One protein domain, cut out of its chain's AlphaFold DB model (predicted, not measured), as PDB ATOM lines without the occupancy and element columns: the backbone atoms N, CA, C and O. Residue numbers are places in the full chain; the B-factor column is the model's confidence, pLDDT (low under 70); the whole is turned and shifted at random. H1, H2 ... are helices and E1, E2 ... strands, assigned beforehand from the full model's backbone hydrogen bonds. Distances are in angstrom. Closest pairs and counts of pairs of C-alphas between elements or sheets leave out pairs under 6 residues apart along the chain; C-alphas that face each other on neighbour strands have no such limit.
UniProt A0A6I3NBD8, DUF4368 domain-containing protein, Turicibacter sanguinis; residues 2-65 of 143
ATOM      1  N   SER A   2     -14.436 -55.426 -50.194       57.50
ATOM      2  CA  SER A   2     -15.400 -54.554 -49.477       57.50
ATOM      3  C   SER A   2     -16.377 -55.246 -48.509       57.50
ATOM      4  O   SER A   2     -16.838 -54.604 -47.573       57.50
ATOM      5  N   SER A   3     -16.682 -56.541 -48.657       68.06
ATOM      6  CA  SER A   3     -17.680 -57.213 -47.799       68.06
ATOM      7  C   SER A   3     -17.231 -57.379 -46.343       68.06
ATOM      8  O   SER A   3     -18.013 -57.130 -45.431       68.06
ATOM      9  N   LYS A   4     -15.960 -57.746 -46.119       72.06
ATOM     10  CA  LYS A   4     -15.369 -57.862 -44.774       72.06
ATOM     11  C   LYS A   4     -15.305 -56.510 -44.063       72.06
ATOM     12  O   LYS A   4     -15.621 -56.434 -42.884       72.06
ATOM     13  N   PHE A   5     -14.973 -55.448 -44.797       67.25
ATOM     14  CA  PHE A   5     -14.944 -54.084 -44.273       67.25
ATOM     15  C   PHE A   5     -16.323 -53.594 -43.838       67.25
ATOM     16  O   PHE A   5     -16.488 -53.115 -42.723       67.25
ATOM     17  N   ILE A   6     -17.330 -53.773 -44.698       71.69
ATOM     18  CA  ILE A   6     -18.708 -53.385 -44.386       71.69
ATOM     19  C   ILE A   6     -19.238 -54.191 -43.191       71.69
ATOM     20  O   ILE A   6     -19.967 -53.642 -42.369       71.69
ATOM     21  N   ALA A   7     -18.860 -55.466 -43.058       76.81
ATOM     22  CA  ALA A   7     -19.216 -56.273 -41.893       76.81
ATOM     23  C   ALA A   7     -18.580 -55.734 -40.599       76.81
ATOM     24  O   ALA A   7     -19.261 -55.657 -39.581       76.81
ATOM     25  N   LEU A   8     -17.314 -55.307 -40.659       75.25
ATOM     26  CA  LEU A   8     -16.595 -54.700 -39.535       75.25
ATOM     27  C   LEU A   8     -17.215 -53.354 -39.125       75.25
ATOM     28  O   LEU A   8     -17.514 -53.157 -37.952       75.25
ATOM     29  N   ILE A   9     -17.507 -52.467 -40.087       72.44
ATOM     30  CA  ILE A   9     -18.184 -51.186 -39.818       72.44
ATOM     31  C   ILE A   9     -19.556 -51.418 -39.188       72.44
ATOM     32  O   ILE A   9     -19.878 -50.783 -38.193       72.44
ATOM     33  N   LYS A  10     -20.359 -52.343 -39.729       73.88
ATOM     34  CA  LYS A  10     -21.684 -52.650 -39.171       73.88
ATOM     35  C   LYS A  10     -21.604 -53.201 -37.747       73.88
ATOM     36  O   LYS A  10     -22.475 -52.898 -36.939       73.88
ATOM     37  N   LYS A  11     -20.570 -53.989 -37.438       77.25
ATOM     38  CA  LYS A  11     -20.326 -54.537 -36.095       77.25
ATOM     39  C   LYS A  11     -19.963 -53.436 -35.089       77.25
ATOM     40  O   LYS A  11     -20.311 -53.549 -33.921       77.25
ATOM     41  N   PHE A  12     -19.324 -52.366 -35.554       72.19
ATOM     42  CA  PHE A  12     -18.819 -51.271 -34.727       72.19
ATOM     43  C   PHE A  12     -19.529 -49.933 -34.979       72.19
ATOM     44  O   PHE A  12     -18.964 -48.879 -34.734       72.19
ATOM     45  N   GLN A  13     -20.767 -49.927 -35.470       71.88
ATOM     46  CA  GLN A  13     -21.453 -48.669 -35.791       71.88
ATOM     47  C   GLN A  13     -22.036 -47.959 -34.551       71.88
ATOM     48  O   GLN A  13     -22.230 -46.750 -34.589       71.88
ATOM     49  N   ASN A  14     -22.282 -48.695 -33.456       74.06
ATOM     50  CA  ASN A  14     -22.945 -48.197 -32.244       74.06
ATOM     51  C   ASN A  14     -22.194 -48.641 -30.974       74.06
ATOM     52  O   ASN A  14     -22.640 -49.556 -30.283       74.06
ATOM     53  N   PHE A  15     -21.050 -48.030 -30.668       71.38
ATOM     54  CA  PHE A  15     -20.352 -48.241 -29.394       71.38
ATOM     55  C   PHE A  15     -20.166 -46.905 -28.668       71.38
ATOM     56  O   PHE A  15     -19.879 -45.892 -29.300       71.38
ATOM     57  N   GLU A  16     -20.342 -46.904 -27.348       74.44
ATOM     58  CA  GLU A  16     -20.083 -45.725 -26.508       74.44
ATOM     59  C   GLU A  16     -18.591 -45.598 -26.160       74.44
ATOM     60  O   GLU A  16     -18.069 -44.489 -26.089       74.44
ATOM     61  N   GLU A  17     -17.877 -46.723 -26.032       75.88
ATOM     62  CA  GLU A  17     -16.444 -46.759 -25.727       75.88
ATOM     63  C   GLU A  17     -15.686 -47.713 -26.660       75.88
ATOM     64  O   GLU A  17     -16.154 -48.805 -26.992       75.88
ATOM     65  N   ILE A  18     -14.484 -47.302 -27.080       74.94
ATOM     66  CA  ILE A  18     -13.565 -48.147 -27.851       74.94
ATOM     67  C   ILE A  18     -12.879 -49.113 -26.888       74.94
ATOM     68  O   ILE A  18     -12.067 -48.703 -26.060       74.94
ATOM     69  N   THR A  19     -13.156 -50.407 -27.031       79.75
ATOM     70  CA  THR A  19     -12.473 -51.450 -26.258       79.75
ATOM     71  C   THR A  19     -11.210 -51.943 -26.976       79.75
ATOM     72  O   THR A  19     -11.100 -51.895 -28.204       79.75
ATOM     73  N   GLY A  20     -10.228 -52.441 -26.215       78.62
ATOM     74  CA  GLY A  20      -8.963 -52.941 -26.776       78.62
ATOM     75  C   GLY A  20      -9.141 -54.102 -27.764       78.62
ATOM     76  O   GLY A  20      -8.397 -54.206 -28.734       78.62
ATOM     77  N   GLU A  21     -10.165 -54.932 -27.568       80.69
ATOM     78  CA  GLU A  21     -10.500 -56.045 -28.464       80.69
ATOM     79  C   GLU A  21     -10.948 -55.551 -29.848       80.69
ATOM     80  O   GLU A  21     -10.537 -56.104 -30.869       80.69
ATOM     81  N   MET A  22     -11.707 -54.450 -29.894       75.44
ATOM     82  CA  MET A  22     -12.121 -53.807 -31.147       75.44
ATOM     83  C   MET A  22     -10.922 -53.271 -31.930       75.44
ATOM     84  O   MET A  22     -10.868 -53.398 -33.152       75.44
ATOM     85  N   LEU A  23      -9.939 -52.701 -31.227       77.06
ATOM     86  CA  LEU A  23      -8.707 -52.203 -31.840       77.06
ATOM     87  C   LEU A  23      -7.867 -53.334 -32.434       77.06
ATOM     88  O   LEU A  23      -7.303 -53.159 -33.510       77.06
ATOM     89  N   ILE A  24      -7.809 -54.497 -31.777       80.31
ATOM     90  CA  ILE A  24      -7.076 -55.659 -32.297       80.31
ATOM     91  C   ILE A  24      -7.713 -56.167 -33.598       80.31
ATOM     92  O   ILE A  24      -6.983 -56.444 -34.546       80.31
ATOM     93  N   GLU A  25      -9.048 -56.230 -33.689       80.25
ATOM     94  CA  GLU A  25      -9.743 -56.635 -34.927       80.25
ATOM     95  C   GLU A  25      -9.507 -55.663 -36.102       80.25
ATOM     96  O   GLU A  25      -9.600 -56.053 -37.270       80.25
ATOM     97  N   LEU A  26      -9.180 -54.402 -35.813       76.12
ATOM     98  CA  LEU A  26      -8.889 -53.372 -36.813       76.12
ATOM     99  C   LEU A  26      -7.442 -53.408 -37.329       76.12
ATOM    100  O   LEU A  26      -7.151 -52.777 -38.346       76.12
ATOM    101  N   ILE A  27      -6.534 -54.130 -36.671       80.31
ATOM    102  CA  ILE A  27      -5.127 -54.218 -37.076       80.31
ATOM    103  C   ILE A  27      -4.959 -55.319 -38.132       80.31
ATOM    104  O   ILE A  27      -5.346 -56.464 -37.925       80.31
ATOM    105  N   ASP A  28      -4.343 -54.977 -39.265       81.12
ATOM    106  CA  ASP A  28      -3.978 -55.929 -40.324       81.12
ATOM    107  C   ASP A  28      -2.586 -56.521 -40.077       81.12
ATOM    108  O   ASP A  28      -2.374 -57.734 -40.077       81.12
ATOM    109  N   LYS A  29      -1.607 -55.641 -39.833       84.12
ATOM    110  CA  LYS A  29      -0.198 -56.020 -39.717       84.12
ATOM    111  C   LYS A  29       0.531 -55.140 -38.716       84.12
ATOM    112  O   LYS A  29       0.397 -53.922 -38.730       84.12
ATOM    113  N   ILE A  30       1.382 -55.761 -37.904       85.44
ATOM    114  CA  ILE A  30       2.322 -55.064 -37.023       85.44
ATOM    115  C   ILE A  30       3.738 -55.355 -37.520       85.44
ATOM    116  O   ILE A  30       4.165 -56.509 -37.581       85.44
ATOM    117  N   LEU A  31       4.463 -54.308 -37.896       86.38
ATOM    118  CA  LEU A  31       5.866 -54.359 -38.286       86.38
ATOM    119  C   LEU A  31       6.718 -53.817 -37.146       86.38
ATOM    120  O   LEU A  31       6.638 -52.652 -36.765       86.38
ATOM    121  N   VAL A  32       7.541 -54.696 -36.588       88.75
ATOM    122  CA  VAL A  32       8.442 -54.361 -35.489       88.75
ATOM    123  C   VAL A  32       9.850 -54.246 -36.049       88.75
ATOM    124  O   VAL A  32      10.460 -55.246 -36.435       88.75
ATOM    125  N   HIS A  33      10.379 -53.026 -36.087       86.31
ATOM    126  CA  HIS A  33      11.737 -52.794 -36.564       86.31
ATOM    127  C   HIS A  33      12.772 -53.269 -35.551       86.31
ATOM    128  O   HIS A  33      12.529 -53.376 -34.339       86.31
ATOM    129  N   LYS A  34      13.976 -53.544 -36.055       84.75
ATOM    130  CA  LYS A  34      15.125 -53.837 -35.204       84.75
ATOM    131  C   LYS A  34      15.456 -52.594 -34.375       84.75
ATOM    132  O   LYS A  34      15.533 -51.495 -34.903       84.75
ATOM    133  N   ARG A  35      15.701 -52.794 -33.080       82.50
ATOM    134  CA  ARG A  35      16.211 -51.739 -32.195       82.50
ATOM    135  C   ARG A  35      17.578 -51.237 -32.656       82.50
ATOM    136  O   ARG A  35      18.451 -52.055 -32.963       82.50
ATOM    137  N   ASP A  36      17.792 -49.931 -32.539       80.62
ATOM    138  CA  ASP A  36      19.096 -49.297 -32.774       80.62
ATOM    139  C   ASP A  36      20.161 -49.828 -31.806       80.62
ATOM    140  O   ASP A  36      21.293 -50.130 -32.193       80.62
ATOM    141  N   PHE A  37      19.786 -50.021 -30.535       77.19
ATOM    142  CA  PHE A  37      20.686 -50.509 -29.494       77.19
ATOM    143  C   PHE A  37      20.152 -51.779 -28.833       77.19
ATOM    144  O   PHE A  37      19.233 -51.767 -28.012       77.19
ATOM    145  N   ARG A  38      20.784 -52.912 -29.148       77.75
ATOM    146  CA  ARG A  38      20.467 -54.202 -28.523       77.75
ATOM    147  C   ARG A  38      20.875 -54.202 -27.042       77.75
ATOM    148  O   ARG A  38      22.014 -53.869 -26.721       77.75
ATOM    149  N   GLY A  39      19.964 -54.617 -26.157       76.81
ATOM    150  CA  GLY A  39      20.218 -54.774 -24.714       76.81
ATOM    151  C   GLY A  39      20.078 -53.498 -23.876       76.81
ATOM    152  O   GLY A  39      20.400 -53.510 -22.694       76.81
ATOM    153  N   ARG A  40      19.603 -52.401 -24.472       77.88
ATOM    154  CA  ARG A  40      19.282 -51.159 -23.765       77.88
ATOM    155  C   ARG A  40      17.769 -51.106 -23.509       77.88
ATOM    156  O   ARG A  40      16.999 -51.203 -24.461       77.88
ATOM    157  N   ILE A  41      17.363 -50.950 -22.244       76.19
ATOM    158  CA  ILE A  41      15.943 -50.873 -21.838       76.19
ATOM    159  C   ILE A  41      15.288 -49.614 -22.427       76.19
ATOM    160  O   ILE A  41      14.205 -49.679 -22.991       76.19
ATOM    161  N   ASP A  42      16.007 -48.496 -22.383       79.06
ATOM    162  CA  ASP A  42      15.629 -47.178 -22.898       79.06
ATOM    163  C   ASP A  42      15.959 -46.992 -24.397       79.06
ATOM    164  O   ASP A  42      16.141 -45.867 -24.856       79.06
ATOM    165  N   SER A  43      16.111 -48.075 -25.178       78.00
ATOM    166  CA  SER A  43      16.313 -47.951 -26.631       78.00
ATOM    167  C   SER A  43      14.984 -47.667 -27.326       78.00
ATOM    168  O   SER A  43      14.072 -48.489 -27.173       78.00
ATOM    169  N   PRO A  44      14.900 -46.611 -28.161       80.12
ATOM    170  CA  PRO A  44      13.741 -46.425 -29.017       80.12
ATOM    171  C   PRO A  44      13.594 -47.642 -29.937       80.12
ATOM    172  O   PRO A  44      14.582 -48.279 -30.330       80.12
ATOM    173  N   GLN A  45      12.346 -48.007 -30.210       81.56
ATOM    174  CA  GLN A  45      11.996 -49.042 -31.167       81.56
ATOM    175  C   GLN A  45      10.849 -48.532 -32.021       81.56
ATOM    176  O   GLN A  45       9.794 -48.183 -31.499       81.56
ATOM    177  N   THR A  46      11.061 -48.518 -33.328       81.75
ATOM    178  CA  THR A  46      10.021 -48.133 -34.273       81.75
ATOM    179  C   THR A  46       9.059 -49.301 -34.458       81.75
ATOM    180  O   THR A  46       9.475 -50.423 -34.768       81.75
ATOM    181  N   ILE A  47       7.772 -49.040 -34.243       82.75
ATOM    182  CA  ILE A  47       6.683 -49.986 -34.476       82.75
ATOM    183  C   ILE A  47       5.752 -49.343 -35.497       82.75
ATOM    184  O   ILE A  47       5.275 -48.231 -35.286       82.75
ATOM    185  N   GLU A  48       5.507 -50.040 -36.599       81.38
ATOM    186  CA  GLU A  48       4.540 -49.649 -37.619       81.38
ATOM    187  C   GLU A  48       3.297 -50.525 -37.479       81.38
ATOM    188  O   GLU A  48       3.379 -51.753 -37.528       81.38
ATOM    189  N   ILE A  49       2.143 -49.893 -37.297       81.62
ATOM    190  CA  ILE A  49       0.855 -50.576 -37.188       81.62
ATOM    191  C   ILE A  49       0.048 -50.227 -38.435       81.62
ATOM    192  O   ILE A  49      -0.243 -49.062 -38.691       81.62
ATOM    193  N   TYR A  50      -0.293 -51.246 -39.215       79.06
ATOM    194  CA  TYR A  50      -1.147 -51.130 -40.388       79.06
ATOM    195  C   TYR A  50      -2.568 -51.480 -39.978       79.06
ATOM    196  O   TYR A  50      -2.837 -52.604 -39.551       79.06
ATOM    197  N   PHE A  51      -3.471 -50.516 -40.115       74.19
ATOM    198  CA  PHE A  51      -4.890 -50.725 -39.880       74.19
ATOM    199  C   PHE A  51      -5.585 -51.160 -41.166       74.19
ATOM    200  O   PHE A  51      -5.269 -50.706 -42.265       74.19
ATOM    201  N   ASN A  52      -6.578 -52.024 -41.013       71.44
ATOM    202  CA  ASN A  52      -7.502 -52.365 -42.072       71.44
ATOM    203  C   ASN A  52      -8.336 -51.116 -42.421       71.44
ATOM    204  O   ASN A  52      -9.112 -50.632 -41.601       71.44
ATOM    205  N   PHE A  53      -8.203 -50.625 -43.659       62.34
ATOM    206  CA  PHE A  53      -9.062 -49.603 -44.292       62.34
ATOM    207  C   PHE A  53      -8.958 -48.151 -43.802       62.34
ATOM    208  O   PHE A  53      -9.708 -47.297 -44.275       62.34
ATOM    209  N   ILE A  54      -7.995 -47.834 -42.946       57.31
ATOM    210  CA  ILE A  54      -7.556 -46.457 -42.705       57.31
ATOM    211  C   ILE A  54      -6.164 -46.364 -43.338       57.31
ATOM    212  O   ILE A  54      -5.389 -47.312 -43.249       57.31
ATOM    213  N   GLY A  55      -5.859 -45.280 -44.058       56.78
ATOM    214  CA  GLY A  55      -4.510 -45.044 -44.592       56.78
ATOM    215  C   GLY A  55      -3.452 -44.949 -43.479       56.78
ATOM    216  O   GLY A  55      -3.687 -45.359 -42.346       56.78
ATOM    217  N   GLN A  56      -2.275 -44.378 -43.764       56.47
ATOM    218  CA  GLN A  56      -1.284 -44.098 -42.711       56.47
ATOM    219  C   GLN A  56      -1.932 -43.316 -41.552       56.47
ATOM    220  O   GLN A  56      -2.270 -42.144 -41.699       56.47
ATOM    221  N   TYR A  57      -2.112 -43.975 -40.405       58.84
ATOM    222  CA  TYR A  57      -2.599 -43.356 -39.179       58.84
ATOM    223  C   TYR A  57      -1.393 -42.918 -38.353       58.84
ATOM    224  O   TYR A  57      -0.708 -43.744 -37.748       58.84
ATOM    225  N   MET A  58      -1.114 -41.615 -38.350       56.28
ATOM    226  CA  MET A  58      -0.226 -41.009 -37.362       56.28
ATOM    227  C   MET A  58      -1.085 -40.605 -36.164       56.28
ATOM    228  O   MET A  58      -1.891 -39.681 -36.303       56.28
ATOM    229  N   PRO A  59      -0.963 -41.275 -35.002       61.56
ATOM    230  CA  PRO A  59      -1.596 -40.774 -33.793       61.56
ATOM    231  C   PRO A  59      -1.114 -39.340 -33.550       61.56
ATOM    232  O   PRO A  59       0.064 -39.038 -33.757       61.56
ATOM    233  N   GLN A  60      -2.016 -38.461 -33.107       57.28
ATOM    234  CA  GLN A  60      -1.634 -37.173 -32.529       57.28
ATOM    235  C   GLN A  60      -0.963 -37.478 -31.191       57.28
ATOM    236  O   GLN A  60      -1.579 -37.417 -30.131       57.28
ATOM    237  N   ILE A  61       0.286 -37.932 -31.258       59.03
ATOM    238  CA  ILE A  61       1.151 -38.053 -30.099       59.03
ATOM    239  C   ILE A  61       1.211 -36.635 -29.556       59.03
ATOM    240  O   ILE A  61       1.659 -35.733 -30.266       59.03
ATOM    241  N   ALA A  62       0.683 -36.424 -28.350       56.19
ATOM    242  CA  ALA A  62       0.936 -35.193 -27.631       56.19
ATOM    243  C   ALA A  62       2.454 -35.013 -27.660       56.19
ATOM    244  O   ALA A  62       3.178 -35.866 -27.145       56.19
ATOM    245  N   GLU A  63       2.936 -33.992 -28.372       55.38
ATOM    246  CA  GLU A  63       4.347 -33.633 -28.370       55.38
ATOM    247  C   GLU A  63       4.663 -33.148 -26.956       55.38
ATOM    248  O   GLU A  63       4.716 -31.950 -26.684       55.38
ATOM    249  N   GLU A  64       4.839 -34.080 -26.026       61.44
ATOM    250  CA  GLU A  64       5.436 -33.824 -24.734       61.44
ATOM    251  C   GLU A  64       6.915 -33.596 -25.033       61.44
ATOM    252  O   GLU A  64       7.759 -34.494 -24.996       61.44
ATOM    253  N   ARG A  65       7.198 -32.386 -25.531       59.19
ATOM    254  CA  ARG A  65       8.553 -31.964 -25.840       59.19
ATOM    255  C   ARG A  65       9.320 -32.031 -24.530       59.19
ATOM    256  O   ARG A  65       8.885 -31.400 -23.565       59.19
TER     257      ARG A  65
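This is residues 2 to 65 of the 143 residues of the protein "DUF4368 domain-containing protein" of Turicibacter sanguinis (UniProt A0A6I3NBD8). A narrow antiparallel hairpin of two strands, E1 and E2, with a long loop at its far end, makes up one part of a loose, strung-out model; two short helices lie beyond its other end, H2 meeting the beginning of E1 at a corner and H1 farther out. Residues 59 to 65 stick out as a tail, and so do residues 13 to 21, of which 20 and 21 belong to H2. The printed part has 64 residues, with two named helices and then two named strands in the order H1, H2, E1, E2; the sheet's order is E1 - E2, antiparallel. The class is mixed, helices and strands, with under half of the residues in named elements. The whole is only just loose, close to extended, with a radius of gyration of the C-alphas of 15.7 A, and its elongated outline spans 44 by 25 by 20 A.

H1 covers residues 2 to 11, from C-alpha 2 at (-15.400, -54.554, -49.477), and is 14.3 A long from first to last C-alpha. H2, residues 20 to 26, is 10.0 A long. E1 follows directly as residues 27 to 32, 13.7 A long, with C-alpha 27 at (-5.127, -54.218, -37.076). E2, residues 47 to 51, is 12.8 A long and ends at C-alpha 51 at (-4.890, -50.725, -39.880).

E1 and E2 form a hairpin, antiparallel with 166 degrees between their directions. The C-alphas of residues 27 and 51 face each other at 4.5 A, and those of residues 32 and 47 at 4.8 A. N 31 and O 48 are 2.8 A apart, within hydrogen-bond range, and so are N 50 and O 29, also at 2.8 A. The closest C-alphas of H2 and E2 are those of Leu 26 and Phe 51, 5.7 A apart. H1 and H2 are near each other, with 5 pairs of C-alphas within 10 A. H1 is apart from E1 and from E2. In H1 and H2 every O i to N i+4 pair is within hydrogen-bond range.

The two C-alphas farthest apart are those of Ser 3 and Arg 40, at 44.5 A. The printed part has no cut. The link from H2 to E1 is tight, that from H1 to H2 short with 8 residues, and that from E1 to E2 long with 14 residues, 33 to 46. Another 14 residues, 52 to 65, follow E2 with no named element. The mean pLDDT of the printed part is 73.6; residues 2 to 3, 5 and 53 to 65 are under 70.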